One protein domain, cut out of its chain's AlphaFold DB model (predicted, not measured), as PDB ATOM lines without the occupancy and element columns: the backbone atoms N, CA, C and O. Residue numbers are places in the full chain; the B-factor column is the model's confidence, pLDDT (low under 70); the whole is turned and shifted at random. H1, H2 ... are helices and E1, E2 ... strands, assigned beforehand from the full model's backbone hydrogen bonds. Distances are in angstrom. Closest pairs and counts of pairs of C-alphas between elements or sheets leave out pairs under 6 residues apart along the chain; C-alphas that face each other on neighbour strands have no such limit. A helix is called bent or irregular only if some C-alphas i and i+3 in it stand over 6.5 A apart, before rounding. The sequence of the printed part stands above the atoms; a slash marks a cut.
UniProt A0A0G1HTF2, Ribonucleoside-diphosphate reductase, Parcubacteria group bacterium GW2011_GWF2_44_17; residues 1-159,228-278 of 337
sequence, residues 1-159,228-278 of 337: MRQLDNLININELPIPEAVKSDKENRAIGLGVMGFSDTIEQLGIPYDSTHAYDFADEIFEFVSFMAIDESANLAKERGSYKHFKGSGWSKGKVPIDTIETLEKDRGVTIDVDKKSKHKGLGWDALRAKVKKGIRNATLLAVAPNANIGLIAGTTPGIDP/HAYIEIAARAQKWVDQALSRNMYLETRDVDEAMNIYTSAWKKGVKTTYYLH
ATOM      1  N   MET A   1     -23.766 -41.794  26.004       97.44
ATOM      2  CA  MET A   1     -22.584 -41.015  26.447       97.44
ATOM      3  C   MET A   1     -22.503 -40.842  27.958       97.44
ATOM      4  O   MET A   1     -21.619 -41.450  28.541       97.44
ATOM      5  N   ARG A   2     -23.416 -40.112  28.622       98.31
ATOM      6  CA  ARG A   2     -23.371 -39.902  30.088       98.31
ATOM      7  C   ARG A   2     -23.221 -41.188  30.913       98.31
ATOM      8  O   ARG A   2     -22.428 -41.210  31.842       98.31
ATOM      9  N   GLN A   3     -23.937 -42.261  30.565       98.31
ATOM     10  CA  GLN A   3     -23.802 -43.557  31.250       98.31
ATOM     11  C   GLN A   3     -22.386 -44.144  31.130       98.31
ATOM     12  O   GLN A   3     -21.837 -44.595  32.128       98.31
ATOM     13  N   LEU A   4     -21.766 -44.072  29.945       98.25
ATOM     14  CA  LEU A   4     -20.385 -44.519  29.738       98.25
ATOM     15  C   LEU A   4     -19.387 -43.629  30.499       98.25
ATOM     16  O   LEU A   4     -18.483 -44.150  31.135       98.25
ATOM     17  N   ASP A   5     -19.574 -42.303  30.518       98.56
ATOM     18  CA  ASP A   5     -18.725 -41.403  31.322       98.56
ATOM     19  C   ASP A   5     -18.879 -41.642  32.834       98.56
ATOM     20  O   ASP A   5     -17.907 -41.523  33.580       98.56
ATOM     21  N   ASN A   6     -20.086 -41.987  33.293       98.38
ATOM     22  CA  ASN A   6     -20.326 -42.371  34.681       98.38
ATOM     23  C   ASN A   6     -19.621 -43.691  35.022       98.38
ATOM     24  O   ASN A   6     -19.056 -43.782  36.110       98.38
ATOM     25  N   LEU A   7     -19.618 -44.669  34.102       97.25
ATOM     26  CA  LEU A   7     -18.966 -45.972  34.288       97.25
ATOM     27  C   LEU A   7     -17.493 -45.813  34.687       97.25
ATOM     28  O   LEU A   7     -17.050 -46.459  35.624       97.25
ATOM     29  N   ILE A   8     -16.776 -44.873  34.067       97.31
ATOM     30  CA  ILE A   8     -15.363 -44.571  34.366       97.31
ATOM     31  C   ILE A   8     -15.138 -44.229  35.849       97.31
ATOM     32  O   ILE A   8     -14.071 -44.489  36.392       97.31
ATOM     33  N   ASN A   9     -16.126 -43.627  36.516       95.31
ATOM     34  CA  ASN A   9     -15.992 -43.226  37.918       95.31
ATOM     35  C   ASN A   9     -16.377 -44.339  38.901       95.31
ATOM     36  O   ASN A   9     -15.969 -44.273  40.055       95.31
ATOM     37  N   ILE A  10     -17.202 -45.299  38.474       96.56
ATOM     38  CA  ILE A  10     -17.686 -46.396  39.327       96.56
ATOM     39  C   ILE A  10     -16.906 -47.694  39.117       96.56
ATOM     40  O   ILE A  10     -17.015 -48.602  39.930       96.56
ATOM     41  N   ASN A  11     -16.173 -47.809  38.010       94.69
ATOM     42  CA  ASN A  11     -15.458 -49.020  37.663       94.69
ATOM     43  C   ASN A  11     -14.212 -49.183  38.543       94.69
ATOM     44  O   ASN A  11     -13.379 -48.281  38.631       94.69
ATOM     45  N   GLU A  12     -14.065 -50.354  39.155       95.62
ATOM     46  CA  GLU A  12     -12.873 -50.723  39.917       95.62
ATOM     47  C   GLU A  12     -11.894 -51.448  38.995       95.62
ATOM     48  O   GLU A  12     -12.116 -52.583  38.573       95.62
ATOM     49  N   LEU A  13     -10.809 -50.764  38.633       96.44
ATOM     50  CA  LEU A  13      -9.826 -51.291  37.692       96.44
ATOM     51  C   LEU A  13      -8.711 -52.046  38.430       96.44
ATOM     52  O   LEU A  13      -8.188 -51.544  39.424       96.44
ATOM     53  N   PRO A  14      -8.289 -53.218  37.921       96.44
ATOM     54  CA  PRO A  14      -7.396 -54.117  38.650       96.44
ATOM     55  C   PRO A  14      -5.934 -53.655  38.686       96.44
ATOM     56  O   PRO A  14      -5.162 -54.171  39.490       96.44
ATOM     57  N   ILE A  15      -5.534 -52.721  37.812       97.81
ATOM     58  CA  ILE A  15      -4.143 -52.262  37.679       97.81
ATOM     59  C   ILE A  15      -4.048 -50.727  37.640       97.81
ATOM     60  O   ILE A  15      -4.919 -50.066  37.055       97.81
ATOM     61  N   PRO A  16      -2.996 -50.130  38.231       97.62
ATOM     62  CA  PRO A  16      -2.859 -48.677  38.344       97.62
ATOM     63  C   PRO A  16      -2.716 -47.967  36.990       97.62
ATOM     64  O   PRO A  16      -3.148 -46.822  36.847       97.62
ATOM     65  N   GLU A  17      -2.160 -48.629  35.975       98.00
ATOM     66  CA  GLU A  17      -2.036 -48.098  34.615       98.00
ATOM     67  C   GLU A  17      -3.410 -47.863  33.981       98.00
ATOM     68  O   GLU A  17      -3.628 -46.828  33.346       98.00
ATOM     69  N   ALA A  18      -4.354 -48.783  34.203       97.50
ATOM     70  CA  ALA A  18      -5.725 -48.650  33.726       97.50
ATOM     71  C   ALA A  18      -6.434 -47.492  34.442       97.50
ATOM     72  O   ALA A  18      -6.992 -46.622  33.776       97.50
ATOM     73  N   VAL A  19      -6.320 -47.407  35.777       97.06
ATOM     74  CA  VAL A  19      -6.863 -46.284  36.570       97.06
ATOM     75  C   VAL A  19      -6.323 -44.946  36.069       97.06
ATOM     76  O   VAL A  19      -7.073 -43.978  35.912       97.06
ATOM     77  N   LYS A  20      -5.016 -44.877  35.794       97.38
ATOM     78  CA  LYS A  20      -4.383 -43.677  35.246       97.38
ATOM     79  C   LYS A  20      -4.951 -43.338  33.868       97.38
ATOM     80  O   LYS A  20      -5.337 -42.192  33.661       97.38
ATOM     81  N   SER A  21      -5.034 -44.301  32.952       97.00
ATOM     82  CA  SER A  21      -5.576 -44.075  31.604       97.00
ATOM     83  C   SER A  21      -7.011 -43.543  31.645       97.00
ATOM     84  O   SER A  21      -7.306 -42.513  31.034       97.00
ATOM     85  N   ASP A  22      -7.881 -44.175  32.432       96.88
ATOM     86  CA  ASP A  22      -9.287 -43.793  32.574       96.88
ATOM     87  C   ASP A  22      -9.439 -42.400  33.184       96.88
ATOM     88  O   ASP A  22     -10.196 -41.568  32.676       96.88
ATOM     89  N   LYS A  23      -8.654 -42.088  34.223       94.88
ATOM     90  CA  LYS A  23      -8.652 -40.764  34.855       94.88
ATOM     91  C   LYS A  23      -8.163 -39.663  33.911       94.88
ATOM     92  O   LYS A  23      -8.678 -38.546  33.962       94.88
ATOM     93  N   GLU A  24      -7.161 -39.945  33.081       97.00
ATOM     94  CA  GLU A  24      -6.533 -38.942  32.218       97.00
ATOM     95  C   GLU A  24      -7.276 -38.733  30.892       97.00
ATOM     96  O   GLU A  24      -7.430 -37.589  30.456       97.00
ATOM     97  N   ASN A  25      -7.754 -39.809  30.268       97.56
ATOM     98  CA  ASN A  25      -8.301 -39.783  28.910       97.56
ATOM     99  C   ASN A  25      -9.816 -39.948  28.866       97.56
ATOM    100  O   ASN A  25     -10.463 -39.426  27.959       97.56
ATOM    101  N   ARG A  26     -10.394 -40.654  29.841       98.12
ATOM    102  CA  ARG A  26     -11.830 -40.945  29.887       98.12
ATOM    103  C   ARG A  26     -12.353 -41.548  28.574       98.12
ATOM    104  O   ARG A  26     -13.402 -41.133  28.077       98.12
ATOM    105  N   ALA A  27     -11.570 -42.449  27.980       97.81
ATOM    106  CA  ALA A  27     -11.877 -43.088  26.707       97.81
ATOM    107  C   ALA A  27     -13.125 -43.970  26.840       97.81
ATOM    108  O   ALA A  27     -13.251 -44.727  27.799       97.81
ATOM    109  N   ILE A  28     -14.049 -43.868  25.886       98.38
ATOM    110  CA  ILE A  28     -15.270 -44.680  25.841       98.38
ATOM    111  C   ILE A  28     -15.530 -45.154  24.413       98.38
ATOM    112  O   ILE A  28     -14.971 -44.624  23.456       98.38
ATOM    113  N   GLY A  29     -16.378 -46.168  24.265       97.88
ATOM    114  CA  GLY A  29     -16.778 -46.702  22.967       97.88
ATOM    115  C   GLY A  29     -18.278 -46.946  22.923       97.88
ATOM    116  O   GLY A  29     -18.762 -47.957  23.422       97.88
ATOM    117  N   LEU A  30     -19.018 -46.013  22.334       98.31
ATOM    118  CA  LEU A  30     -20.403 -46.222  21.945       98.31
ATOM    119  C   LEU A  30     -20.426 -46.922  20.581       98.31
ATOM    120  O   LEU A  30     -19.873 -46.420  19.604       98.31
ATOM    121  N   GLY A  31     -21.063 -48.087  20.536       95.94
ATOM    122  CA  GLY A  31     -21.305 -48.844  19.312       95.94
ATOM    123  C   GLY A  31     -22.776 -48.825  18.904       95.94
ATOM    124  O   GLY A  31     -23.623 -48.257  19.593       95.94
ATOM    125  N   VAL A  32     -23.073 -49.501  17.797       95.56
ATOM    126  CA  VAL A  32     -24.434 -49.774  17.316       95.56
ATOM    127  C   VAL A  32     -24.638 -51.282  17.181       95.56
ATOM    128  O   VAL A  32     -23.669 -52.032  17.052       95.56
ATOM    129  N   MET A  33     -25.889 -51.731  17.213       96.38
ATOM    130  CA  MET A  33     -26.309 -53.096  16.882       96.38
ATOM    131  C   MET A  33     -27.629 -53.044  16.122       96.38
ATOM    132  O   MET A  33     -28.312 -52.023  16.161       96.38
ATOM    133  N   GLY A  34     -27.989 -54.134  15.450       96.31
ATOM    134  CA  GLY A  34     -29.263 -54.252  14.748       96.31
ATOM    135  C   GLY A  34     -29.328 -53.541  13.402       96.31
ATOM    136  O   GLY A  34     -30.422 -53.294  12.903       96.31
ATOM    137  N   PHE A  35     -28.185 -53.209  12.791       97.44
ATOM    138  CA  PHE A  35     -28.171 -52.557  11.478       97.44
ATOM    139  C   PHE A  35     -28.891 -53.396  10.413       97.44
ATOM    140  O   PHE A  35     -29.801 -52.908   9.753       97.44
ATOM    141  N   SER A  36     -28.514 -54.672  10.291       95.88
ATOM    142  CA  SER A  36     -29.091 -55.591   9.305       95.88
ATOM    143  C   SER A  36     -30.567 -55.857   9.573       95.88
ATOM    144  O   SER A  36     -31.376 -55.836   8.656       95.88
ATOM    145  N   ASP A  37     -30.930 -56.021  10.843       96.44
ATOM    146  CA  ASP A  37     -32.326 -56.137  11.263       96.44
ATOM    147  C   ASP A  37     -33.159 -54.905  10.860       96.44
ATOM    148  O   ASP A  37     -34.281 -55.039  10.383       96.44
ATOM    149  N   THR A  38     -32.583 -53.705  10.977       97.69
ATOM    150  CA  THR A  38     -33.241 -52.449  10.590       97.69
ATOM    151  C   THR A  38     -33.454 -52.369   9.080       97.69
ATOM    152  O   THR A  38     -34.562 -52.081   8.636       97.69
ATOM    153  N   ILE A  39     -32.423 -52.636   8.270       98.12
ATOM    154  CA  ILE A  39     -32.569 -52.575   6.807       98.12
ATOM    155  C   ILE A  39     -33.499 -53.676   6.278       98.12
ATOM    156  O   ILE A  39     -34.232 -53.427   5.326       98.12
ATOM    157  N   GLU A  40     -33.550 -54.845   6.929       97.50
ATOM    158  CA  GLU A  40     -34.522 -55.899   6.621       97.50
ATOM    159  C   GLU A  40     -35.961 -55.407   6.832       97.50
ATOM    160  O   GLU A  40     -36.802 -55.592   5.957       97.50
ATOM    161  N   GLN A  41     -36.243 -54.739   7.957       97.00
ATOM    162  CA  GLN A  41     -37.565 -54.158   8.237       97.00
ATOM    163  C   GLN A  41     -37.940 -53.027   7.266       97.00
ATOM    164  O   GLN A  41     -39.120 -52.793   7.014       97.00
ATOM    165  N   LEU A  42     -36.945 -52.335   6.706       97.62
ATOM    166  CA  LEU A  42     -37.133 -51.298   5.688       97.62
ATOM    167  C   LEU A  42     -37.197 -51.858   4.255       97.62
ATOM    168  O   LEU A  42     -37.396 -51.089   3.316       97.62
ATOM    169  N   GLY A  43     -37.012 -53.169   4.066       97.62
ATOM    170  CA  GLY A  43     -36.976 -53.796   2.743       97.62
ATOM    171  C   GLY A  43     -35.759 -53.391   1.902       97.62
ATOM    172  O   GLY A  43     -35.836 -53.381   0.674       97.62
ATOM    173  N   ILE A  44     -34.642 -53.034   2.539       98.44
ATOM    174  CA  ILE A  44     -33.417 -52.573   1.880       98.44
ATOM    175  C   ILE A  44     -32.397 -53.728   1.816       98.44
ATOM    176  O   ILE A  44     -31.951 -54.207   2.862       98.44
ATOM    177  N   PRO A  45     -31.960 -54.160   0.615       98.25
ATOM    178  CA  PRO A  45     -30.896 -55.152   0.467       98.25
ATOM    179  C   PRO A  45     -29.559 -54.668   1.030       98.25
ATOM    180  O   PRO A  45     -29.132 -53.547   0.748       98.25
ATOM    181  N   TYR A  46     -28.863 -55.533   1.771       98.44
ATOM    182  CA  TYR A  46     -27.582 -55.207   2.413       98.44
ATOM    183  C   TYR A  46     -26.500 -54.771   1.409       98.44
ATOM    184  O   TYR A  46     -25.699 -53.889   1.700       98.44
ATOM    185  N   ASP A  47     -26.476 -55.366   0.215       97.06
ATOM    186  CA  ASP A  47     -25.535 -55.055  -0.865       97.06
ATOM    187  C   ASP A  47     -26.060 -54.011  -1.867       97.06
ATOM    188  O   ASP A  47     -25.610 -53.957  -3.010       97.06
ATOM    189  N   SER A  48     -26.980 -53.149  -1.430       98.12
ATOM    190  CA  SER A  48     -27.464 -52.010  -2.213       98.12
ATOM    191  C   SER A  48     -26.775 -50.701  -1.825       98.12
ATOM    192  O   SER A  48     -26.395 -50.486  -0.675       98.12
ATOM    193  N   THR A  49     -26.707 -49.760  -2.769       97.31
ATOM    194  CA  THR A  49     -26.260 -48.385  -2.494       97.31
ATOM    195  C   THR A  49     -27.111 -47.703  -1.422       97.31
ATOM    196  O   THR A  49     -26.580 -46.940  -0.620       97.31
ATOM    197  N   HIS A  50     -28.405 -48.035  -1.351       97.81
ATOM    198  CA  HIS A  50     -29.311 -47.539  -0.318       97.81
ATOM    199  C   HIS A  50     -28.858 -47.990   1.079       97.81
ATOM    200  O   HIS A  50     -28.770 -47.158   1.975       97.81
ATOM    201  N   ALA A  51     -28.472 -49.257   1.276       98.38
ATOM    202  CA  ALA A  51     -27.915 -49.700   2.559       98.38
ATOM    203  C   ALA A  51     -26.614 -48.960   2.914       98.38
ATOM    204  O   ALA A  51     -26.383 -48.642   4.081       98.38
ATOM    205  N   TYR A  52     -25.771 -48.656   1.922       98.00
ATOM    206  CA  TYR A  52     -24.500 -47.963   2.151       98.00
ATOM    207  C   TYR A  52     -24.726 -46.513   2.588       98.00
ATOM    208  O   TYR A  52     -24.106 -46.054   3.547       98.00
ATOM    209  N   ASP A  53     -25.632 -45.802   1.914       97.31
ATOM    210  CA  ASP A  53     -25.998 -44.434   2.279       97.31
ATOM    211  C   ASP A  53     -26.785 -44.389   3.599       97.31
ATOM    212  O   ASP A  53     -26.546 -43.501   4.411       97.31
ATOM    213  N   PHE A  54     -27.618 -45.390   3.895       97.81
ATOM    214  CA  PHE A  54     -28.283 -45.504   5.195       97.81
ATOM    215  C   PHE A  54     -27.283 -45.718   6.344       97.81
ATOM    216  O   PHE A  54     -27.401 -45.097   7.402       97.81
ATOM    217  N   ALA A  55     -26.251 -46.549   6.145       98.00
ATOM    218  CA  ALA A  55     -25.155 -46.674   7.108       98.00
ATOM    219  C   ALA A  55     -24.450 -45.328   7.323       98.00
ATOM    220  O   ALA A  55     -24.193 -44.936   8.458       98.00
ATOM    221  N   ASP A  56     -24.177 -44.599   6.243       98.06
ATOM    222  CA  ASP A  56     -23.590 -43.260   6.293       98.06
ATOM    223  C   ASP A  56     -24.423 -42.308   7.175       98.06
ATOM    224  O   ASP A  56     -23.907 -41.729   8.131       98.06
ATOM    225  N   GLU A  57     -25.730 -42.231   6.918       97.44
ATOM    226  CA  GLU A  57     -26.679 -41.373   7.631       97.44
ATOM    227  C   GLU A  57     -26.780 -41.699   9.124       97.44
ATOM    228  O   GLU A  57     -26.752 -40.791   9.964       97.44
ATOM    229  N   ILE A  58     -26.897 -42.981   9.476       97.50
ATOM    230  CA  ILE A  58     -27.032 -43.408  10.872       97.50
ATOM    231  C   ILE A  58     -25.749 -43.120  11.651       97.50
ATOM    232  O   ILE A  58     -25.803 -42.584  12.760       97.50
ATOM    233  N   PHE A  59     -24.589 -43.445  11.082       98.44
ATOM    234  CA  PHE A  59     -23.315 -43.218  11.756       98.44
ATOM    235  C   PHE A  59     -22.968 -41.734  11.865       98.44
ATOM    236  O   PHE A  59     -22.426 -41.321  12.894       98.44
ATOM    237  N   GLU A  60     -23.334 -40.921  10.872       98.44
ATOM    238  CA  GLU A  60     -23.220 -39.467  10.964       98.44
ATOM    239  C   GLU A  60     -24.041 -38.926  12.139       98.44
ATOM    240  O   GLU A  60     -23.518 -38.190  12.981       98.44
ATOM    241  N   PHE A  61     -25.312 -39.328  12.225       98.25
ATOM    242  CA  PHE A  61     -26.218 -38.888  13.280       98.25
ATOM    243  C   PHE A  61     -25.716 -39.293  14.670       98.25
ATOM    244  O   PHE A  61     -25.613 -38.454  15.569       98.25
ATOM    245  N   VAL A  62     -25.341 -40.564  14.850       98.38
ATOM    246  CA  VAL A  62     -24.815 -41.073  16.127       98.38
ATOM    247  C   VAL A  62     -23.523 -40.353  16.519       98.38
ATOM    248  O   VAL A  62     -23.364 -39.983  17.683       98.38
ATOM    249  N   SER A  63     -22.622 -40.105  15.563       98.62
ATOM    250  CA  SER A  63     -21.377 -39.364  15.791       98.62
ATOM    251  C   SER A  63     -21.632 -37.936  16.238       98.62
ATOM    252  O   SER A  63     -21.121 -37.523  17.282       98.62
ATOM    253  N   PHE A  64     -22.494 -37.213  15.525       98.69
ATOM    254  CA  PHE A  64     -22.863 -35.850  15.887       98.69
ATOM    255  C   PHE A  64     -23.399 -35.781  17.321       98.69
ATOM    256  O   PHE A  64     -22.907 -34.994  18.131       98.69
ATOM    257  N   MET A  65     -24.362 -36.643  17.661       98.62
ATOM    258  CA  MET A  65     -24.988 -36.651  18.985       98.62
ATOM    259  C   MET A  65     -24.007 -37.062  20.090       98.62
ATOM    260  O   MET A  65     -24.019 -36.487  21.179       98.62
ATOM    261  N   ALA A  66     -23.120 -38.024  19.820       98.81
ATOM    262  CA  ALA A  66     -22.110 -38.455  20.781       98.81
ATOM    263  C   ALA A  66     -21.089 -37.347  21.087       98.81
ATOM    264  O   ALA A  66     -20.751 -37.120  22.254       98.81
ATOM    265  N   ILE A  67     -20.626 -36.643  20.050       98.88
ATOM    266  CA  ILE A  67     -19.698 -35.513  20.169       98.88
ATOM    267  C   ILE A  67     -20.375 -34.349  20.901       98.88
ATOM    268  O   ILE A  67     -19.788 -33.792  21.833       98.88
ATOM    269  N   ASP A  68     -21.612 -34.006  20.527       98.75
ATOM    270  CA  ASP A  68     -22.354 -32.906  21.147       98.75
ATOM    271  C   ASP A  68     -22.559 -33.130  22.648       98.75
ATOM    272  O   ASP A  68     -22.302 -32.222  23.450       98.75
ATOM    273  N   GLU A  69     -22.940 -34.351  23.030       98.81
ATOM    274  CA  GLU A  69     -23.162 -34.708  24.427       98.81
ATOM    275  C   GLU A  69     -21.856 -34.761  25.223       98.81
ATOM    276  O   GLU A  69     -21.804 -34.294  26.360       98.81
ATOM    277  N   SER A  70     -20.760 -35.254  24.645       98.88
ATOM    278  CA  SER A  70     -19.468 -35.208  25.338       98.88
ATOM    279  C   SER A  70     -18.960 -33.767  25.512       98.88
ATOM    280  O   SER A  70     -18.347 -33.445  26.535       98.88
ATOM    281  N   ALA A  71     -19.276 -32.855  24.584       98.81
ATOM    282  CA  ALA A  71     -19.026 -31.424  24.758       98.81
ATOM    283  C   ALA A  71     -19.929 -30.789  25.841       98.81
ATOM    284  O   ALA A  71     -19.459 -29.957  26.620       98.81
ATOM    285  N   ASN A  72     -21.200 -31.206  25.958       98.81
ATOM    286  CA  ASN A  72     -22.077 -30.800  27.072       98.81
ATOM    287  C   ASN A  72     -21.506 -31.251  28.421       98.81
ATOM    288  O   ASN A  72     -21.407 -30.455  29.356       98.81
ATOM    289  N   LEU A  73     -21.057 -32.505  28.508       98.81
ATOM    290  CA  LEU A  73     -20.440 -33.049  29.716       98.81
ATOM    291  C   LEU A  73     -19.140 -32.325  30.080       98.81
ATOM    292  O   LEU A  73     -18.864 -32.157  31.264       98.81
ATOM    293  N   ALA A  74     -18.361 -31.845  29.106       98.69
ATOM    294  CA  ALA A  74     -17.192 -31.014  29.396       98.69
ATOM    295  C   ALA A  74     -17.560 -29.666  30.016       98.69
ATOM    296  O   ALA A  74     -16.836 -29.188  30.888       98.69
ATOM    297  N   LYS A  75     -18.683 -29.062  29.612       98.50
ATOM    298  CA  LYS A  75     -19.184 -27.830  30.235       98.50
ATOM    299  C   LYS A  75     -19.619 -28.063  31.687       98.50
ATOM    300  O   LYS A  75     -19.383 -27.205  32.526       98.50
ATOM    301  N   GLU A  76     -20.237 -29.207  31.977       98.44
ATOM    302  CA  GLU A  76     -20.686 -29.573  33.330       98.44
ATOM    303  C   GLU A  76     -19.531 -30.021  34.239       98.44
ATOM    304  O   GLU A  76     -19.483 -29.654  35.408       98.44
ATOM    305  N   ARG A  77     -18.608 -30.840  33.719       98.25
ATOM    306  CA  ARG A  77     -17.660 -31.636  34.525       98.25
ATOM    307  C   ARG A  77     -16.188 -31.342  34.229       98.25
ATOM    308  O   ARG A  77     -15.311 -31.952  34.841       98.25
ATOM    309  N   GLY A  78     -15.907 -30.466  33.269       98.31
ATOM    310  CA  GLY A  78     -14.572 -30.233  32.721       98.31
ATOM    311  C   GLY A  78     -14.178 -31.245  31.639       98.31
ATOM    312  O   GLY A  78     -14.711 -32.357  31.562       98.31
ATOM    313  N   SER A  79     -13.220 -30.857  30.795       98.62
ATOM    314  CA  SER A  79     -12.654 -31.733  29.758       98.62
ATOM    315  C   SER A  79     -11.725 -32.798  30.348       98.62
ATOM    316  O   SER A  79     -11.257 -32.657  31.480       98.62
ATOM    317  N   TYR A  80     -11.427 -33.851  29.581       98.44
ATOM    318  CA  TYR A  80     -10.380 -34.806  29.964       98.44
ATOM    319  C   TYR A  80      -8.997 -34.126  30.036       98.44
ATOM    320  O   TYR A  80      -8.766 -33.079  29.422       98.44
ATOM    321  N   LYS A  81      -8.060 -34.720  30.788       98.25
ATOM    322  CA  LYS A  81      -6.775 -34.095  31.160       98.25
ATOM    323  C   LYS A  81      -5.944 -33.680  29.946       98.25
ATOM    324  O   LYS A  81      -5.408 -32.574  29.913       98.25
ATOM    325  N   HIS A  82      -5.865 -34.551  28.942       97.50
ATOM    326  CA  HIS A  82      -5.047 -34.361  27.738       97.50
ATOM    327  C   HIS A  82      -5.820 -33.726  26.570       97.50
ATOM    328  O   HIS A  82      -5.479 -33.919  25.404       97.50
ATOM    329  N   PHE A  83      -6.885 -32.969  26.859       98.62
ATOM    330  CA  PHE A  83      -7.656 -32.269  25.829       98.62
ATOM    331  C   PHE A  83      -6.801 -31.264  25.053       98.62
ATOM    332  O   PHE A  83      -6.838 -31.242  23.822       98.62
ATOM    333  N   LYS A  84      -5.998 -30.451  25.747       98.12
ATOM    334  CA  LYS A  84      -5.147 -29.436  25.115       98.12
ATOM    335  C   LYS A  84      -4.121 -30.098  24.184       98.12
ATOM    336  O   LYS A  84      -3.312 -30.902  24.626       98.12
ATOM    337  N   GLY A  85      -4.135 -29.719  22.906       96.94
ATOM    338  CA  GLY A  85      -3.231 -30.247  21.875       96.94
ATOM    339  C   GLY A  85      -3.838 -31.365  21.019       96.94
ATOM    340  O   GLY A  85      -3.353 -31.607  19.912       96.94
ATOM    341  N   SER A  86      -4.935 -31.980  21.473       98.06
ATOM    342  CA  SER A  86      -5.684 -32.996  20.721       98.06
ATOM    343  C   SER A  86      -6.325 -32.447  19.438       98.06
ATOM    344  O   SER A  86      -6.466 -31.231  19.261       98.06
ATOM    345  N   GLY A  87      -6.786 -33.347  18.560       98.06
ATOM    346  CA  GLY A  87      -7.621 -32.984  17.408       98.06
ATOM    347  C   GLY A  87      -8.887 -32.223  17.815       98.06
ATOM    348  O   GLY A  87      -9.195 -31.191  17.217       98.06
ATOM    349  N   TRP A  88      -9.533 -32.646  18.905       98.44
ATOM    350  CA  TRP A  88     -10.713 -31.986  19.466       98.44
ATOM    351  C   TRP A  88     -10.432 -30.534  19.866       98.44
ATOM    352  O   TRP A  88     -11.188 -29.636  19.509       98.44
ATOM    353  N   SER A  89      -9.291 -30.253  20.506       98.50
ATOM    354  CA  SER A  89      -8.924 -28.867  20.860       98.50
ATOM    355  C   SER A  89      -8.709 -27.955  19.647       98.50
ATOM    356  O   SER A  89      -8.822 -26.736  19.754       98.50
ATOM    357  N   LYS A  90      -8.453 -28.540  18.471       98.06
ATOM    358  CA  LYS A  90      -8.351 -27.835  17.185       98.06
ATOM    359  C   LYS A  90      -9.698 -27.758  16.456       98.06
ATOM    360  O   LYS A  90      -9.776 -27.161  15.386       98.06
ATOM    361  N   GLY A  91     -10.758 -28.324  17.036       97.62
ATOM    362  CA  GLY A  91     -12.098 -28.406  16.459       97.62
ATOM    363  C   GLY A  91     -12.237 -29.440  15.355       97.62
ATOM    364  O   GLY A  91     -13.193 -29.345  14.596       97.62
ATOM    365  N   LYS A  92     -11.291 -30.381  15.238       97.81
ATOM    366  CA  LYS A  92     -11.412 -31.492  14.295       97.81
ATOM    367  C   LYS A  92     -12.401 -32.517  14.839       97.81
ATOM    368  O   LYS A  92     -12.312 -32.883  16.012       97.81
ATOM    369  N   VAL A  93     -13.289 -32.995  13.979       97.38
ATOM    370  CA  VAL A  93     -14.173 -34.148  14.210       97.38
ATOM    371  C   VAL A  93     -13.749 -35.319  13.303       97.38
ATOM    372  O   VAL A  93     -12.886 -35.119  12.446       97.38
ATOM    373  N   PRO A  94     -14.284 -36.549  13.466       97.44
ATOM    374  CA  PRO A  94     -13.758 -37.741  12.789       97.44
ATOM    375  C   PRO A  94     -13.612 -37.601  11.271       97.44
ATOM    376  O   PRO A  94     -12.566 -37.965  10.733       97.44
ATOM    377  N   ILE A  95     -14.579 -36.980  10.592       96.31
ATOM    378  CA  ILE A  95     -14.529 -36.809   9.134       96.31
ATOM    379  C   ILE A  95     -13.361 -35.925   8.673       96.31
ATOM    380  O   ILE A  95     -12.780 -36.171   7.618       96.31
ATOM    381  N   ASP A  96     -12.925 -34.970   9.502       96.38
ATOM    382  CA  ASP A  96     -11.790 -34.087   9.204       96.38
ATOM    383  C   ASP A  96     -10.447 -34.852   9.230       96.38
ATOM    384  O   ASP A  96      -9.415 -34.354   8.775       96.38
ATOM    385  N   THR A  97     -10.425 -36.073   9.780       95.81
ATOM    386  CA  THR A  97      -9.222 -36.922   9.794       95.81
ATOM    387  C   THR A  97      -8.952 -37.586   8.445       95.81
ATOM    388  O   THR A  97      -7.809 -37.960   8.192       95.81
ATOM    389  N   ILE A  98      -9.943 -37.653   7.545       97.00
ATOM    390  CA  ILE A  98      -9.773 -38.212   6.194       97.00
ATOM    391  C   ILE A  98      -8.763 -37.394   5.383       97.00
ATOM    392  O   ILE A  98      -7.888 -37.975   4.753       97.00
ATOM    393  N   GLU A  99      -8.801 -36.062   5.468       96.12
ATOM    394  CA  GLU A  99      -7.809 -35.199   4.805       96.12
ATOM    395  C   GLU A  99      -6.389 -35.462   5.332       96.12
ATOM    396  O   GLU A  99      -5.418 -35.491   4.577       96.12
ATOM    397  N   THR A 100      -6.261 -35.703   6.643       95.94
ATOM    398  CA  THR A 100      -4.965 -36.056   7.245       95.94
ATOM    399  C   THR A 100      -4.489 -37.413   6.726       95.94
ATOM    400  O   THR A 100      -3.337 -37.545   6.332       95.94
ATOM    401  N   LEU A 101      -5.395 -38.389   6.632       97.00
ATOM    402  CA  LEU A 101      -5.100 -39.716   6.101       97.00
ATOM    403  C   LEU A 101      -4.649 -39.680   4.632       97.00
ATOM    404  O   LEU A 101      -3.715 -40.388   4.266       97.00
ATOM    405  N   GLU A 102      -5.290 -38.859   3.799       97.75
ATOM    406  CA  GLU A 102      -4.905 -38.668   2.394       97.75
ATOM    407  C   GLU A 102      -3.509 -38.074   2.265       97.75
ATOM    408  O   GLU A 102      -2.690 -38.568   1.489       97.75
ATOM    409  N   LYS A 103      -3.217 -37.045   3.068       97.56
ATOM    410  CA  LYS A 103      -1.897 -36.420   3.098       97.56
ATOM    411  C   LYS A 103      -0.816 -37.405   3.536       97.56
ATOM    412  O   LYS A 103       0.231 -37.465   2.899       97.56
ATOM    413  N   ASP A 104      -1.073 -38.171   4.592       97.00
ATOM    414  CA  ASP A 104      -0.101 -39.113   5.150       97.00
ATOM    415  C   ASP A 104       0.175 -40.284   4.196       97.00
ATOM    416  O   ASP A 104       1.305 -40.761   4.112       97.00
ATOM    417  N   ARG A 105      -0.840 -40.743   3.449       97.06
ATOM    418  CA  ARG A 105      -0.690 -41.842   2.480       97.06
ATOM    419  C   ARG A 105      -0.256 -41.392   1.085       97.06
ATOM    420  O   ARG A 105       0.159 -42.234   0.296       97.06
ATOM    421  N   GLY A 106      -0.401 -40.110   0.752       97.38
ATOM    422  CA  GLY A 106      -0.158 -39.594  -0.596       97.38
ATOM    423  C   GLY A 106      -1.149 -40.103  -1.653       97.38
ATOM    424  O   GLY A 106      -0.844 -40.053  -2.842       97.38
ATOM    425  N   VAL A 107      -2.320 -40.607  -1.244       95.88
ATOM    426  CA  VAL A 107      -3.378 -41.109  -2.139       95.88
ATOM    427  C   VAL A 107      -4.746 -40.630  -1.673       95.88
ATOM    428  O   VAL A 107      -4.957 -40.394  -0.485       95.88
ATOM    429  N   THR A 108      -5.695 -40.526  -2.602       96.56
ATOM    430  CA  THR A 108      -7.085 -40.193  -2.279       96.56
ATOM    431  C   THR A 108      -7.792 -41.365  -1.608       96.56
ATOM    432  O   THR A 108      -7.653 -42.507  -2.049       96.56
ATOM    433  N   ILE A 109      -8.597 -41.083  -0.587       97.69
ATOM    434  CA  ILE A 109      -9.448 -42.075   0.070       97.69
ATOM    435  C   ILE A 109     -10.790 -42.157  -0.658       97.69
ATOM    436  O   ILE A 109     -11.500 -41.158  -0.788       97.69
ATOM    437  N   ASP A 110     -11.131 -43.365  -1.106       95.94
ATOM    438  CA  ASP A 110     -12.319 -43.658  -1.918       95.94
ATOM    439  C   ASP A 110     -13.594 -43.798  -1.064       95.94
ATOM    440  O   ASP A 110     -14.178 -44.874  -0.907       95.94
ATOM    441  N   VAL A 111     -14.011 -42.695  -0.451       95.19
ATOM    442  CA  VAL A 111     -15.255 -42.613   0.319       95.19
ATOM    443  C   VAL A 111     -15.931 -41.269   0.078       95.19
ATOM    444  O   VAL A 111     -15.261 -40.250  -0.091       95.19
ATOM    445  N   ASP A 112     -17.265 -41.243   0.083       92.44
ATOM    446  CA  ASP A 112     -18.004 -39.981   0.063       92.44
ATOM    447  C   ASP A 112     -17.688 -39.180   1.333       92.44
ATOM    448  O   ASP A 112     -17.902 -39.656   2.448       92.44
ATOM    449  N   LYS A 113     -17.176 -37.958   1.176       91.75
ATOM    450  CA  LYS A 113     -16.763 -37.076   2.282       91.75
ATOM    451  C   LYS A 113     -17.829 -36.042   2.640       91.75
ATOM    452  O   LYS A 113     -17.569 -35.137   3.430       91.75
ATOM    453  N   LYS A 114     -19.011 -36.126   2.030       89.56
ATOM    454  CA  LYS A 114     -20.115 -35.208   2.302       89.56
ATOM    455  C   LYS A 114     -20.914 -35.670   3.517       89.56
ATOM    456  O   LYS A 114     -21.047 -36.864   3.786       89.56
ATOM    457  N   SER A 115     -21.449 -34.683   4.228       90.75
ATOM    458  CA  SER A 115     -22.539 -34.874   5.181       90.75
ATOM    459  C   SER A 115     -23.806 -35.268   4.418       90.75
ATOM    460  O   SER A 115     -24.100 -34.699   3.362       90.75
ATOM    461  N   LYS A 116     -24.541 -36.243   4.946       88.81
ATOM    462  CA  LYS A 116     -25.849 -36.679   4.454       88.81
ATOM    463  C   LYS A 116     -26.987 -35.871   5.083       88.81
ATOM    464  O   LYS A 116     -28.038 -35.705   4.467       88.81
ATOM    465  N   HIS A 117     -26.768 -35.283   6.260       87.69
ATOM    466  CA  HIS A 117     -27.787 -34.518   6.981       87.69
ATOM    467  C   HIS A 117     -27.659 -33.003   6.810       87.69
ATOM    468  O   HIS A 117     -26.815 -32.354   7.421       87.69
ATOM    469  N   LYS A 118     -28.613 -32.389   6.100       83.06
ATOM    470  CA  LYS A 118     -28.687 -30.916   5.976       83.06
ATOM    471  C   LYS A 118     -28.937 -30.192   7.308       83.06
ATOM    472  O   LYS A 118     -28.622 -29.013   7.422       83.06
ATOM    473  N   GLY A 119     -29.538 -30.873   8.287       88.19
ATOM    474  CA  GLY A 119     -29.892 -30.296   9.589       88.19
ATOM    475  C   GLY A 119     -28.790 -30.370  10.650       88.19
ATOM    476  O   GLY A 119     -28.917 -29.729  11.692       88.19
ATOM    477  N   LEU A 120     -27.714 -31.132  10.419       93.94
ATOM    478  CA  LEU A 120     -26.630 -31.268  11.390       93.94
ATOM    479  C   LEU A 120     -25.634 -30.112  11.238       93.94
ATOM    480  O   LEU A 120     -24.840 -30.051  10.302       93.94
ATOM    481  N   GLY A 121     -25.679 -29.175  12.187       95.75
ATOM    482  CA  GLY A 121     -24.831 -27.982  12.213       95.75
ATOM    483  C   GLY A 121     -23.384 -28.272  12.620       95.75
ATOM    484  O   GLY A 121     -22.954 -27.867  13.702       95.75
ATOM    485  N   TRP A 122     -22.622 -28.963  11.767       96.69
ATOM    486  CA  TRP A 122     -21.246 -29.379  12.061       96.69
ATOM    487  C   TRP A 122     -20.310 -28.215  12.403       96.69
ATOM    488  O   TRP A 122     -19.459 -28.363  13.273       96.69
ATOM    489  N   ASP A 123     -20.479 -27.037  11.803       96.19
ATOM    490  CA  ASP A 123     -19.626 -25.878  12.105       96.19
ATOM    491  C   ASP A 123     -19.846 -25.344  13.524       96.19
ATOM    492  O   ASP A 123     -18.886 -25.051  14.246       96.19
ATOM    493  N   ALA A 124     -21.105 -25.303  13.967       97.56
ATOM    494  CA  ALA A 124     -21.442 -24.970  15.346       97.56
ATOM    495  C   ALA A 124     -20.885 -26.026  16.313       97.56
ATOM    496  O   ALA A 124     -20.314 -25.674  17.351       97.56
ATOM    497  N   LEU A 125     -20.975 -27.310  15.949       98.06
ATOM    498  CA  LEU A 125     -20.422 -28.400  16.746       98.06
ATOM    499  C   LEU A 125     -18.891 -28.318  16.843       98.06
ATOM    500  O   LEU A 125     -18.355 -28.387  17.946       98.06
ATOM    501  N   ARG A 126     -18.170 -28.070  15.743       98.38
ATOM    502  CA  ARG A 126     -16.708 -27.859  15.748       98.38
ATOM    503  C   ARG A 126     -16.310 -26.690  16.654       98.38
ATOM    504  O   ARG A 126     -15.351 -26.799  17.421       98.38
ATOM    505  N   ALA A 127     -17.056 -25.583  16.615       98.31
ATOM    506  CA  ALA A 127     -16.828 -24.437  17.497       98.31
ATOM    507  C   ALA A 127     -17.089 -24.766  18.977       98.31
ATOM    508  O   ALA A 127     -16.366 -24.285  19.853       98.31
ATOM    509  N   LYS A 128     -18.095 -25.599  19.266       98.12
ATOM    510  CA  LYS A 128     -18.385 -26.112  20.611       98.12
ATOM    511  C   LYS A 128     -17.264 -27.028  21.109       98.12
ATOM    512  O   LYS A 128     -16.743 -26.807  22.197       98.12
ATOM    513  N   VAL A 129     -16.834 -27.980  20.283       98.00
ATOM    514  CA  VAL A 129     -15.775 -28.963  20.568       98.00
ATOM    515  C   VAL A 129     -14.435 -28.295  20.892       98.00
ATOM    516  O   VAL A 129     -13.768 -28.712  21.836       98.00
ATOM    517  N   LYS A 130     -14.070 -27.201  20.202       98.12
ATOM    518  CA  LYS A 130     -12.862 -26.404  20.522       98.12
ATOM    519  C   LYS A 130     -12.816 -25.920  21.974       98.12
ATOM    520  O   LYS A 130     -11.730 -25.730  22.514       98.12
ATOM    521  N   LYS A 131     -13.977 -25.698  22.599       98.19
ATOM    522  CA  LYS A 131     -14.072 -25.227  23.989       98.19
ATOM    523  C   LYS A 131     -13.867 -26.354  25.001       98.19
ATOM    524  O   LYS A 131     -13.523 -26.068  26.144       98.19
ATOM    525  N   GLY A 132     -14.077 -27.607  24.601       98.50
ATOM    526  CA  GLY A 132     -13.921 -28.757  25.478       98.50
ATOM    527  C   GLY A 132     -14.755 -29.961  25.062       98.50
ATOM    528  O   GLY A 132     -15.865 -29.823  24.549       98.50
ATOM    529  N   ILE A 133     -14.229 -31.145  25.361       98.56
ATOM    530  CA  ILE A 133     -14.937 -32.424  25.287       98.56
ATOM    531  C   ILE A 133     -14.548 -33.292  26.488       98.56
ATOM    532  O   ILE A 133     -13.417 -33.226  26.979       98.56
ATOM    533  N   ARG A 134     -15.504 -34.062  27.021       98.69
ATOM    534  CA  ARG A 134     -15.318 -34.831  28.255       98.69
ATOM    535  C   ARG A 134     -14.464 -36.078  28.058       98.69
ATOM    536  O   ARG A 134     -13.778 -36.470  28.995       98.69
ATOM    537  N   ASN A 135     -14.516 -36.686  26.879       98.81
ATOM    538  CA  ASN A 135     -13.941 -37.999  26.597       98.81
ATOM    539  C   ASN A 135     -12.960 -37.908  25.418       98.81
ATOM    540  O   ASN A 135     -13.247 -37.226  24.436       98.81
ATOM    541  N   ALA A 136     -11.809 -38.581  25.511       98.56
ATOM    542  CA  ALA A 136     -10.794 -38.567  24.452       98.56
ATOM    543  C   ALA A 136     -11.227 -39.326  23.187       98.56
ATOM    544  O   ALA A 136     -10.841 -38.943  22.082       98.56
ATOM    545  N   THR A 137     -12.023 -40.381  23.358       98.56
ATOM    546  CA  THR A 137     -12.641 -41.179  22.293       98.56
ATOM    547  C   THR A 137     -14.101 -41.446  22.641       98.56
ATOM    548  O   THR A 137     -14.462 -41.448  23.823       98.56
ATOM    549  N   LEU A 138     -14.940 -41.639  21.624       98.69
ATOM    550  CA  LEU A 138     -16.392 -41.676  21.765       98.69
ATOM    551  C   LEU A 138     -17.023 -42.918  21.154       98.69
ATOM    552  O   LEU A 138     -17.881 -43.524  21.792       98.69
ATOM    553  N   LEU A 139     -16.653 -43.271  19.923       98.62
ATOM    554  CA  LEU A 139     -17.337 -44.281  19.127       98.62
ATOM    555  C   LEU A 139     -16.420 -45.465  18.842       98.62
ATOM    556  O   LEU A 139     -15.292 -45.293  18.391       98.62
ATOM    557  N   ALA A 140     -16.931 -46.671  19.062       98.19
ATOM    558  CA  ALA A 140     -16.294 -47.918  18.657       98.19
ATOM    559  C   ALA A 140     -17.376 -48.977  18.457       98.19
ATOM    560  O   ALA A 140     -18.136 -49.275  19.380       98.19
ATOM    561  N   VAL A 141     -17.449 -49.567  17.265       96.94
ATOM    562  CA  VAL A 141     -18.411 -50.650  17.008       96.94
ATOM    563  C   VAL A 141     -17.756 -51.972  17.365       96.94
ATOM    564  O   VAL A 141     -17.069 -52.577  16.545       96.94
ATOM    565  N   ALA A 142     -17.950 -52.382  18.615       95.44
ATOM    566  CA  ALA A 142     -17.473 -53.652  19.144       95.44
ATOM    567  C   ALA A 142     -18.430 -54.814  18.808       95.44
ATOM    568  O   ALA A 142     -19.613 -54.582  18.531       95.44
ATOM    569  N   PRO A 143     -17.965 -56.076  18.894       92.50
ATOM    570  CA  PRO A 143     -18.840 -57.232  18.803       92.50
ATOM    571  C   PRO A 143     -19.829 -57.218  19.968       92.50
ATOM    572  O   PRO A 143     -19.458 -57.057  21.129       92.50
ATOM    573  N   ASN A 144     -21.101 -57.421  19.663       92.31
ATOM    574  CA  ASN A 144     -22.194 -57.341  20.627       92.31
ATOM    575  C   ASN A 144     -23.123 -58.555  20.507       92.31
ATOM    576  O   ASN A 144     -24.316 -58.457  20.757       92.31
ATOM    577  N   ALA A 145     -22.558 -59.721  20.176       86.69
ATOM    578  CA  ALA A 145     -23.297 -60.970  19.986       86.69
ATOM    579  C   ALA A 145     -24.248 -61.283  21.154       86.69
ATOM    580  O   ALA A 145     -25.427 -61.528  20.933       86.69
ATOM    581  N   ASN A 146     -23.774 -61.209  22.402       88.56
ATOM    582  CA  ASN A 146     -24.604 -61.538  23.566       88.56
ATOM    583  C   ASN A 146     -25.724 -60.515  23.806       88.56
ATOM    584  O   ASN A 146     -26.873 -60.901  23.996       88.56
ATOM    585  N   ILE A 147     -25.411 -59.215  23.781       93.38
ATOM    586  CA  ILE A 147     -26.420 -58.173  24.030       93.38
ATOM    587  C   ILE A 147     -27.384 -58.007  22.849       93.38
ATOM    588  O   ILE A 147     -28.544 -57.681  23.068       93.38
ATOM    589  N   GLY A 148     -26.945 -58.308  21.623       89.38
ATOM    590  CA  GLY A 148     -27.791 -58.379  20.435       89.38
ATOM    591  C   GLY A 148     -28.815 -59.505  20.546       89.38
ATOM    592  O   GLY A 148     -29.988 -59.283  20.275       89.38
ATOM    593  N   LEU A 149     -28.415 -60.674  21.064       86.69
ATOM    594  CA  LEU A 149     -29.351 -61.765  21.363       86.69
ATOM    595  C   LEU A 149     -30.375 -61.379  22.434       86.69
ATOM    596  O   LEU A 149     -31.550 -61.691  22.276       86.69
ATOM    597  N   ILE A 150     -29.949 -60.688  23.498       90.06
ATOM    598  CA  ILE A 150     -30.865 -60.187  24.539       90.06
ATOM    599  C   ILE A 150     -31.848 -59.168  23.946       90.06
ATOM    600  O   ILE A 150     -33.036 -59.217  24.249       90.06
ATOM    601  N   ALA A 151     -31.364 -58.272  23.085       92.00
ATOM    602  CA  ALA A 151     -32.183 -57.279  22.396       92.00
ATOM    603  C   ALA A 151     -33.018 -57.861  21.239       92.00
ATOM    604  O   ALA A 151     -33.841 -57.147  20.673       92.00
ATOM    605  N   GLY A 152     -32.816 -59.132  20.873       89.94
ATOM    606  CA  GLY A 152     -33.518 -59.783  19.768       89.94
ATOM    607  C   GLY A 152     -33.129 -59.273  18.376       89.94
ATOM    608  O   GLY A 152     -33.945 -59.350  17.466       89.94
ATOM    609  N   THR A 153     -31.910 -58.756  18.196       92.62
ATOM    610  CA  THR A 153     -31.457 -58.119  16.947       92.62
ATOM    611  C   THR A 153     -30.094 -58.640  16.467       92.62
ATOM    612  O   THR A 153     -29.432 -59.433  17.145       92.62
ATOM    613  N   THR A 154     -29.661 -58.229  15.272       93.31
ATOM    614  CA  THR A 154     -28.382 -58.657  14.681       93.31
ATOM    615  C   THR A 154     -27.183 -57.983  15.354       93.31
ATOM    616  O   THR A 154     -27.275 -56.823  15.764       93.31
ATOM    617  N   PRO A 155     -26.022 -58.654  15.450       93.44
ATOM    618  CA  PRO A 155     -24.846 -58.031  16.028       93.44
ATOM    619  C   PRO A 155     -24.294 -56.922  15.123       93.44
ATOM    620  O   PRO A 155     -24.144 -57.092  13.916       93.44
ATOM    621  N   GLY A 156     -23.950 -55.790  15.728       93.75
ATOM    622  CA  GLY A 156     -23.163 -54.732  15.115       93.75
ATOM    623  C   GLY A 156     -23.773 -54.233  13.814       93.75
ATOM    624  O   GLY A 156     -24.948 -53.863  13.743       93.75
ATOM    625  N   ILE A 157     -22.925 -54.268  12.792       96.31
ATOM    626  CA  ILE A 157     -23.258 -54.011  11.392       96.31
ATOM    627  C   ILE A 157     -23.186 -55.293  10.551       96.31
ATOM    628  O   ILE A 157     -23.020 -55.224   9.340       96.31
ATOM    629  N   ASP A 158     -23.218 -56.472  11.177       94.94
ATOM    630  CA  ASP A 158     -23.119 -57.753  10.476       94.94
ATOM    631  C   ASP A 158     -24.491 -58.202   9.951       94.94
ATOM    632  O   ASP A 158     -25.495 -58.076  10.666       94.94
ATOM    633  N   PRO A 159     -24.575 -58.751   8.725       94.25
ATOM    634  CA  PRO A 159     -25.770 -59.446   8.269       94.25
ATOM    635  C   PRO A 159     -25.972 -60.739   9.051       94.25
ATOM    636  O   PRO A 159     -25.070 -61.243   9.729       94.25
ATOM    637  N   HIS A 228     -17.601 -56.918  -1.274       97.19
ATOM    638  CA  HIS A 228     -17.363 -55.474  -1.255       97.19
ATOM    639  C   HIS A 228     -18.434 -54.692  -0.481       97.19
ATOM    640  O   HIS A 228     -18.122 -53.627   0.050       97.19
ATOM    641  N   ALA A 229     -19.650 -55.225  -0.316       98.06
ATOM    642  CA  ALA A 229     -20.706 -54.573   0.462       98.06
ATOM    643  C   ALA A 229     -20.312 -54.389   1.935       98.06
ATOM    644  O   ALA A 229     -20.607 -53.362   2.547       98.06
ATOM    645  N   TYR A 230     -19.579 -55.356   2.498       97.94
ATOM    646  CA  TYR A 230     -19.017 -55.248   3.845       97.94
ATOM    647  C   TYR A 230     -18.092 -54.048   3.989       97.94
ATOM    648  O   TYR A 230     -18.111 -53.362   5.013       97.94
ATOM    649  N   ILE A 231     -17.291 -53.802   2.955       98.31
ATOM    650  CA  ILE A 231     -16.320 -52.718   2.927       98.31
ATOM    651  C   ILE A 231     -17.026 -51.385   2.725       98.31
ATOM    652  O   ILE A 231     -16.679 -50.434   3.414       98.31
ATOM    653  N   GLU A 232     -18.017 -51.308   1.837       98.19
ATOM    654  CA  GLU A 232     -18.785 -50.081   1.608       98.19
ATOM    655  C   GLU A 232     -19.460 -49.599   2.896       98.19
ATOM    656  O   GLU A 232     -19.221 -48.472   3.332       98.19
ATOM    657  N   ILE A 233     -20.200 -50.472   3.586       98.31
ATOM    658  CA  ILE A 233     -20.845 -50.126   4.863       98.31
ATOM    659  C   ILE A 233     -19.803 -49.733   5.915       98.31
ATOM    660  O   ILE A 233     -19.965 -48.722   6.599       98.31
ATOM    661  N   ALA A 234     -18.706 -50.489   6.028       98.19
ATOM    662  CA  ALA A 234     -17.642 -50.166   6.973       98.19
ATOM    663  C   ALA A 234     -16.974 -48.821   6.659       98.19
ATOM    664  O   ALA A 234     -16.712 -48.054   7.579       98.19
ATOM    665  N   ALA A 235     -16.723 -48.501   5.391       98.19
ATOM    666  CA  ALA A 235     -16.103 -47.247   4.978       98.19
ATOM    667  C   ALA A 235     -17.014 -46.046   5.260       98.19
ATOM    668  O   ALA A 235     -16.558 -45.050   5.830       98.19
ATOM    669  N   ARG A 236     -18.313 -46.159   4.939       97.88
ATOM    670  CA  ARG A 236     -19.307 -45.114   5.235       97.88
ATOM    671  C   ARG A 236     -19.466 -44.874   6.732       97.88
ATOM    672  O   ARG A 236     -19.541 -43.724   7.150       97.88
ATOM    673  N   ALA A 237     -19.424 -45.929   7.543       97.94
ATOM    674  CA  ALA A 237     -19.427 -45.805   8.996       97.94
ATOM    675  C   ALA A 237     -18.108 -45.223   9.546       97.94
ATOM    676  O   ALA A 237     -18.117 -44.333  10.398       97.94
ATOM    677  N   GLN A 238     -16.955 -45.699   9.062       98.25
ATOM    678  CA  GLN A 238     -15.641 -45.426   9.653       98.25
ATOM    679  C   GLN A 238     -15.258 -43.945   9.622       98.25
ATOM    680  O   GLN A 238     -14.597 -43.490  10.558       98.25
ATOM    681  N   LYS A 239     -15.682 -43.185   8.602       97.06
ATOM    682  CA  LYS A 239     -15.418 -41.734   8.525       97.06
ATOM    683  C   LYS A 239     -16.066 -40.933   9.661       97.06
ATOM    684  O   LYS A 239     -15.590 -39.847   9.981       97.06
ATOM    685  N   TRP A 240     -17.102 -41.471  10.303       98.19
ATOM    686  CA  TRP A 240     -17.782 -40.845  11.440       98.19
ATOM    687  C   TRP A 240     -17.307 -41.380  12.797       98.19
ATOM    688  O   TRP A 240     -17.631 -40.795  13.830       98.19
ATOM    689  N   VAL A 241     -16.520 -42.461  12.811       98.44
ATOM    690  CA  VAL A 241     -16.064 -43.166  14.018       98.44
ATOM    691  C   VAL A 241     -14.604 -42.816  14.332       98.44
ATOM    692  O   VAL A 241     -13.691 -43.060  13.537       98.44
ATOM    693  N   ASP A 242     -14.365 -42.266  15.524       98.25
ATOM    694  CA  ASP A 242     -13.033 -41.837  15.967       98.25
ATOM    695  C   ASP A 242     -12.095 -43.007  16.297       98.25
ATOM    696  O   ASP A 242     -10.907 -42.929  15.974       98.25
ATOM    697  N   GLN A 243     -12.610 -44.118  16.830       98.38
ATOM    698  CA  GLN A 243     -11.852 -45.366  16.977       98.38
ATOM    699  C   GLN A 243     -12.020 -46.244  15.735       98.38
ATOM    700  O   GLN A 243     -11.630 -45.821  14.650       98.38
ATOM    701  N   ALA A 244     -12.571 -47.451  15.857       98.00
ATOM    702  CA  ALA A 244     -12.599 -48.447  14.791       98.00
ATOM    703  C   ALA A 244     -13.870 -49.316  14.834       98.00
ATOM    704  O   ALA A 244     -14.740 -49.139  15.695       98.00
ATOM    705  N   LEU A 245     -13.973 -50.243  13.880       97.69
ATOM    706  CA  LEU A 245     -15.112 -51.141  13.691       97.69
ATOM    707  C   LEU A 245     -14.645 -52.603  13.703       97.69
ATOM    708  O   LEU A 245     -13.742 -52.978  12.951       97.69
ATOM    709  N   SER A 246     -15.292 -53.468  14.476       96.88
ATOM    710  CA  SER A 246     -15.085 -54.918  14.391       96.88
ATOM    711  C   SER A 246     -15.814 -55.495  13.173       96.88
ATOM    712  O   SER A 246     -16.906 -56.042  13.290       96.88
ATOM    713  N   ARG A 247     -15.226 -55.335  11.982       97.31
ATOM    714  CA  ARG A 247     -15.823 -55.742  10.701       97.31
ATOM    715  C   ARG A 247     -15.448 -57.179  10.331       97.31
ATOM    716  O   ARG A 247     -14.347 -57.417   9.836       97.31
ATOM    717  N   ASN A 248     -16.368 -58.122  10.528       96.94
ATOM    718  CA  ASN A 248     -16.218 -59.493  10.029       96.94
ATOM    719  C   ASN A 248     -16.333 -59.542   8.500       96.94
ATOM    720  O   ASN A 248     -17.141 -58.823   7.911       96.94
ATOM    721  N   MET A 249     -15.556 -60.407   7.861       97.25
ATOM    722  CA  MET A 249     -15.606 -60.670   6.424       97.25
ATOM    723  C   MET A 249     -16.073 -62.103   6.191       97.25
ATOM    724  O   MET A 249     -15.637 -63.015   6.891       97.25
ATOM    725  N   TYR A 250     -16.933 -62.304   5.198       96.19
ATOM    726  CA  TYR A 250     -17.450 -63.616   4.818       96.19
ATOM    727  C   TYR A 250     -17.164 -63.829   3.340       96.19
ATOM    728  O   TYR A 250     -17.699 -63.102   2.508       96.19
ATOM    729  N   LEU A 251     -16.288 -64.782   3.026       95.25
ATOM    730  CA  LEU A 251     -15.845 -65.041   1.659       95.25
ATOM    731  C   LEU A 251     -16.171 -66.477   1.253       95.25
ATOM    732  O   LEU A 251     -15.841 -67.437   1.959       95.25
ATOM    733  N   GLU A 252     -16.802 -66.626   0.089       92.00
ATOM    734  CA  GLU A 252     -16.889 -67.922  -0.590       92.00
ATOM    735  C   GLU A 252     -15.607 -68.229  -1.367       92.00
ATOM    736  O   GLU A 252     -15.150 -69.378  -1.397       92.00
ATOM    737  N   THR A 253     -15.019 -67.181  -1.953       90.50
ATOM    738  CA  THR A 253     -13.788 -67.269  -2.730       90.50
ATOM    739  C   THR A 253     -12.610 -67.741  -1.880       90.50
ATOM    740  O   THR A 253     -12.482 -67.439  -0.689       90.50
ATOM    741  N   ARG A 254     -11.750 -68.525  -2.523       91.06
ATOM    742  CA  ARG A 254     -10.432 -68.940  -2.025       91.06
ATOM    743  C   ARG A 254      -9.318 -68.454  -2.942       91.06
ATOM    744  O   ARG A 254      -8.166 -68.821  -2.729       91.06
ATOM    745  N   ASP A 255      -9.678 -67.686  -3.964       95.06
ATOM    746  CA  ASP A 255      -8.719 -67.077  -4.857       95.06
ATOM    747  C   ASP A 255      -7.981 -65.966  -4.105       95.06
ATOM    748  O   ASP A 255      -8.590 -65.095  -3.474       95.06
ATOM    749  N   VAL A 256      -6.654 -66.055  -4.104       95.62
ATOM    750  CA  VAL A 256      -5.814 -65.142  -3.326       95.62
ATOM    751  C   VAL A 256      -5.857 -63.745  -3.928       95.62
ATOM    752  O   VAL A 256      -5.902 -62.778  -3.171       95.62
ATOM    753  N   ASP A 257      -5.903 -63.622  -5.254       97.06
ATOM    754  CA  ASP A 257      -5.924 -62.327  -5.929       97.06
ATOM    755  C   ASP A 257      -7.256 -61.609  -5.686       97.06
ATOM    756  O   ASP A 257      -7.280 -60.415  -5.376       97.06
ATOM    757  N   GLU A 258      -8.373 -62.335  -5.721       96.19
ATOM    758  CA  GLU A 258      -9.688 -61.812  -5.355       96.19
ATOM    759  C   GLU A 258      -9.724 -61.360  -3.888       96.19
ATOM    760  O   GLU A 258     -10.132 -60.232  -3.595       96.19
ATOM    761  N   ALA A 259      -9.229 -62.184  -2.957       95.88
ATOM    762  CA  ALA A 259      -9.134 -61.803  -1.550       95.88
ATOM    763  C   ALA A 259      -8.249 -60.558  -1.363       95.88
ATOM    764  O   ALA A 259      -8.638 -59.614  -0.669       95.88
ATOM    765  N   MET A 260      -7.089 -60.507  -2.022       97.06
ATOM    766  CA  MET A 260      -6.193 -59.352  -2.002       97.06
ATOM    767  C   MET A 260      -6.876 -58.095  -2.541       97.06
ATOM    768  O   MET A 260      -6.731 -57.027  -1.941       97.06
ATOM    769  N   ASN A 261      -7.667 -58.199  -3.608       97.81
ATOM    770  CA  ASN A 261      -8.434 -57.081  -4.157       97.81
ATOM    771  C   ASN A 261      -9.494 -56.572  -3.171       97.81
ATOM    772  O   ASN A 261      -9.616 -55.359  -2.971       97.81
ATOM    773  N   ILE A 262     -10.200 -57.480  -2.491       97.50
ATOM    774  CA  ILE A 262     -11.173 -57.150  -1.442       97.50
ATOM    775  C   ILE A 262     -10.478 -56.394  -0.300       97.50
ATOM    776  O   ILE A 262     -10.847 -55.261   0.010       97.50
ATOM    777  N   TYR A 263      -9.414 -56.937   0.296       97.81
ATOM    778  CA  TYR A 263      -8.723 -56.264   1.408       97.81
ATOM    779  C   TYR A 263      -8.017 -54.967   0.983       97.81
ATOM    780  O   TYR A 263      -8.018 -53.983   1.729       97.81
ATOM    781  N   THR A 264      -7.492 -54.906  -0.242       97.75
ATOM    782  CA  THR A 264      -6.940 -53.667  -0.812       97.75
ATOM    783  C   THR A 264      -8.022 -52.600  -0.963       97.75
ATOM    784  O   THR A 264      -7.763 -51.425  -0.698       97.75
ATOM    785  N   SER A 265      -9.251 -52.982  -1.330       97.75
ATOM    786  CA  SER A 265     -10.394 -52.064  -1.345       97.75
ATOM    787  C   SER A 265     -10.666 -51.487   0.044       97.75
ATOM    788  O   SER A 265     -10.926 -50.291   0.151       97.75
ATOM    789  N   ALA A 266     -10.565 -52.275   1.119       97.81
ATOM    790  CA  ALA A 266     -10.744 -51.762   2.481       97.81
ATOM    791  C   ALA A 266      -9.690 -50.704   2.840       97.81
ATOM    792  O   ALA A 266     -10.030 -49.639   3.365       97.81
ATOM    793  N   TRP A 267      -8.425 -50.948   2.476       97.81
ATOM    794  CA  TRP A 267      -7.356 -49.970   2.662       97.81
ATOM    795  C   TRP A 267      -7.608 -48.690   1.855       97.81
ATOM    796  O   TRP A 267      -7.584 -47.604   2.438       97.81
ATOM    797  N   LYS A 268      -7.917 -48.797   0.553       97.81
ATOM    798  CA  LYS A 268      -8.194 -47.646  -0.334       97.81
ATOM    799  C   LYS A 268      -9.368 -46.791   0.154       97.81
ATOM    800  O   LYS A 268      -9.338 -45.571   0.009       97.81
ATOM    801  N   LYS A 269     -10.368 -47.413   0.784       97.88
ATOM    802  CA  LYS A 269     -11.548 -46.738   1.349       97.88
ATOM    803  C   LYS A 269     -11.338 -46.190   2.766       97.88
ATOM    804  O   LYS A 269     -12.257 -45.628   3.354       97.88
ATOM    805  N   GLY A 270     -10.132 -46.321   3.324       97.25
ATOM    806  CA  GLY A 270      -9.778 -45.740   4.623       97.25
ATOM    807  C   GLY A 270     -10.355 -46.485   5.829       97.25
ATOM    808  O   GLY A 270     -10.392 -45.928   6.926       97.25
ATOM    809  N   VAL A 271     -10.782 -47.740   5.656       97.50
ATOM    810  CA  VAL A 271     -11.222 -48.588   6.770       97.50
ATOM    811  C   VAL A 271     -10.021 -48.881   7.676       97.50
ATOM    812  O   VAL A 271      -8.953 -49.257   7.194       97.50
ATOM    813  N   LYS A 272     -10.175 -48.689   8.993       97.81
ATOM    814  CA  LYS A 272      -9.071 -48.877   9.953       97.81
ATOM    815  C   LYS A 272      -8.833 -50.346  10.293       97.81
ATOM    816  O   LYS A 272      -7.693 -50.736  10.517       97.81
ATOM    817  N   THR A 273      -9.897 -51.145  10.353       97.88
ATOM    818  CA  THR A 273      -9.848 -52.529  10.837       97.88
ATOM    819  C   THR A 273     -10.782 -53.447  10.058       97.88
ATOM    820  O   THR A 273     -11.952 -53.135   9.836       97.88
ATOM    821  N   THR A 274     -10.274 -54.629   9.728       97.12
ATOM    822  CA  THR A 274     -11.072 -55.844   9.527       97.12
ATOM    823  C   THR A 274     -10.887 -56.750  10.743       97.12
ATOM    824  O   THR A 274      -9.926 -56.578  11.494       97.12
ATOM    825  N   TYR A 275     -11.798 -57.695  10.957       96.81
ATOM    826  CA  TYR A 275     -11.766 -58.597  12.108       96.81
ATOM    827  C   TYR A 275     -11.588 -60.055  11.671       96.81
ATOM    828  O   TYR A 275     -10.547 -60.378  11.101       96.81
ATOM    829  N   TYR A 276     -12.563 -60.939  11.898       96.94
ATOM    830  CA  TYR A 276     -12.466 -62.312  11.413       96.94
ATOM    831  C   TYR A 276     -12.712 -62.404   9.909       96.94
ATOM    832  O   TYR A 276     -13.599 -61.744   9.368       96.94
ATOM    833  N   LEU A 277     -11.954 -63.286   9.257       96.25
ATOM    834  CA  LEU A 277     -12.311 -63.850   7.964       96.25
ATOM    835  C   LEU A 277     -13.005 -65.194   8.190       96.25
ATOM    836  O   LEU A 277     -12.386 -66.161   8.634       96.25
ATOM    837  N   HIS A 278     -14.281 -65.262   7.846       95.19
ATOM    838  CA  HIS A 278     -15.033 -66.500   7.765       95.19
ATOM    839  C   HIS A 278     -15.012 -66.991   6.320       95.19
ATOM    840  O   HIS A 278     -15.491 -66.308   5.415       95.19
TER     841      HIS A 278
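AT A GLANCE: This is residues 1 to 159 and 228 to 278 of the 337 residues of the protein "Ribonucleoside-diphosphate reductase" of Parcubacteria group bacterium GW2011_GWF2_44_17 (UniProt A0A0G1HTF2). One long straight helix, H4, runs along the length of the domain, with shorter helices and long winding links set round it. H8 packs along its first half and has H9 on a further side, H6 packs along its later half, and H1 and H2 lie toward the end of the domain where H4 finishes. The printed part has 210 residues, with nine named helices and one short strand in the order H1 H2 H3 H4 H5 H6 H7 H8 E1 H9, and its class is mostly helix. It is compact, with a radius of gyration of the C-alphas of 17.9 A, and its rounded outline spans 51 by 40 by 34 A.

IN THESE COORDINATES: H1 is residues 2 to 10, beginning at C-alpha 2 (-23.371, -39.902, 30.088). H2 is residues 16 to 25 and H3 residues 35 to 41. H4, residues 49 to 77, is 41.5 A long, from C-alpha 49 (-26.260, -48.385, -2.494) to C-alpha 77 (-17.660, -31.636, 34.525). H5, residues 94 to 105, measures 17.1 A and is neither bent nor irregular, but only just: C-alphas 96 and 99 are 6.0 A apart. H6 is residues 122 to 129, H7 145 to 151 and H8 228 to 238, 14.9 A long. E1 is residues 249 to 251. H9, residues 256 to 268, is 17.9 A long and ends at C-alpha 268 (-8.194, -47.646, -0.334).

HOW THE PARTS SIT: H4 is the hub, touching three helices. Its residues 51 to 60 touch H8 at a shallow tilt of 22 degrees, the same way; the closest C-alphas, of Asp 56 and Arg 236, are 4.8 A apart. H9 touches H8 with residues 262 to 266 alone, at a shallow tilt of 21 degrees, the closest C-alphas being those of Ile 231 and Ala 266, 5.7 A. Residues 64 to 71 of H4 touch H6, closest at the C-alphas of Ala 71 and Val 129, 5.8 A. H1 only just touches H4, with 3 pairs of C-alphas within 8 A, the closest those of Arg 2 and Leu 73, 7.5 A. H1 and H2 are close but not clearly touching, the C-alphas of Ile 8 and Asp 22 being 6.4 A apart; H3 and H4 likewise, at Ile 39 and Ala 51, 6.9 A. H5 is near H4, and H7 touches no helix. E1 pairs with no named strand, but its residues 249 to 250 pair in parallel with residues 277 to 278. Every O i to N i+4 pair is within hydrogen-bond range in H2, H3, H4, H6, H7, H8 and H9; in H1 it is 4 of 5, in H5 5 of 8.

THE WHOLE: The C-alphas farthest apart, of Glu 76 and Asp 255, are 54.8 A apart. Residues 160 to 227 are not printed, and C-alphas 159 and 228 are 13.3 A apart across this cut. The links H4 to H5, H5 to H6 and H6 to H7 are long. Residues 253 to 258, of which 256 to 258 belong to H9, stand free. The mean pLDDT of the printed part is 96.6, and no printed residue is under 70.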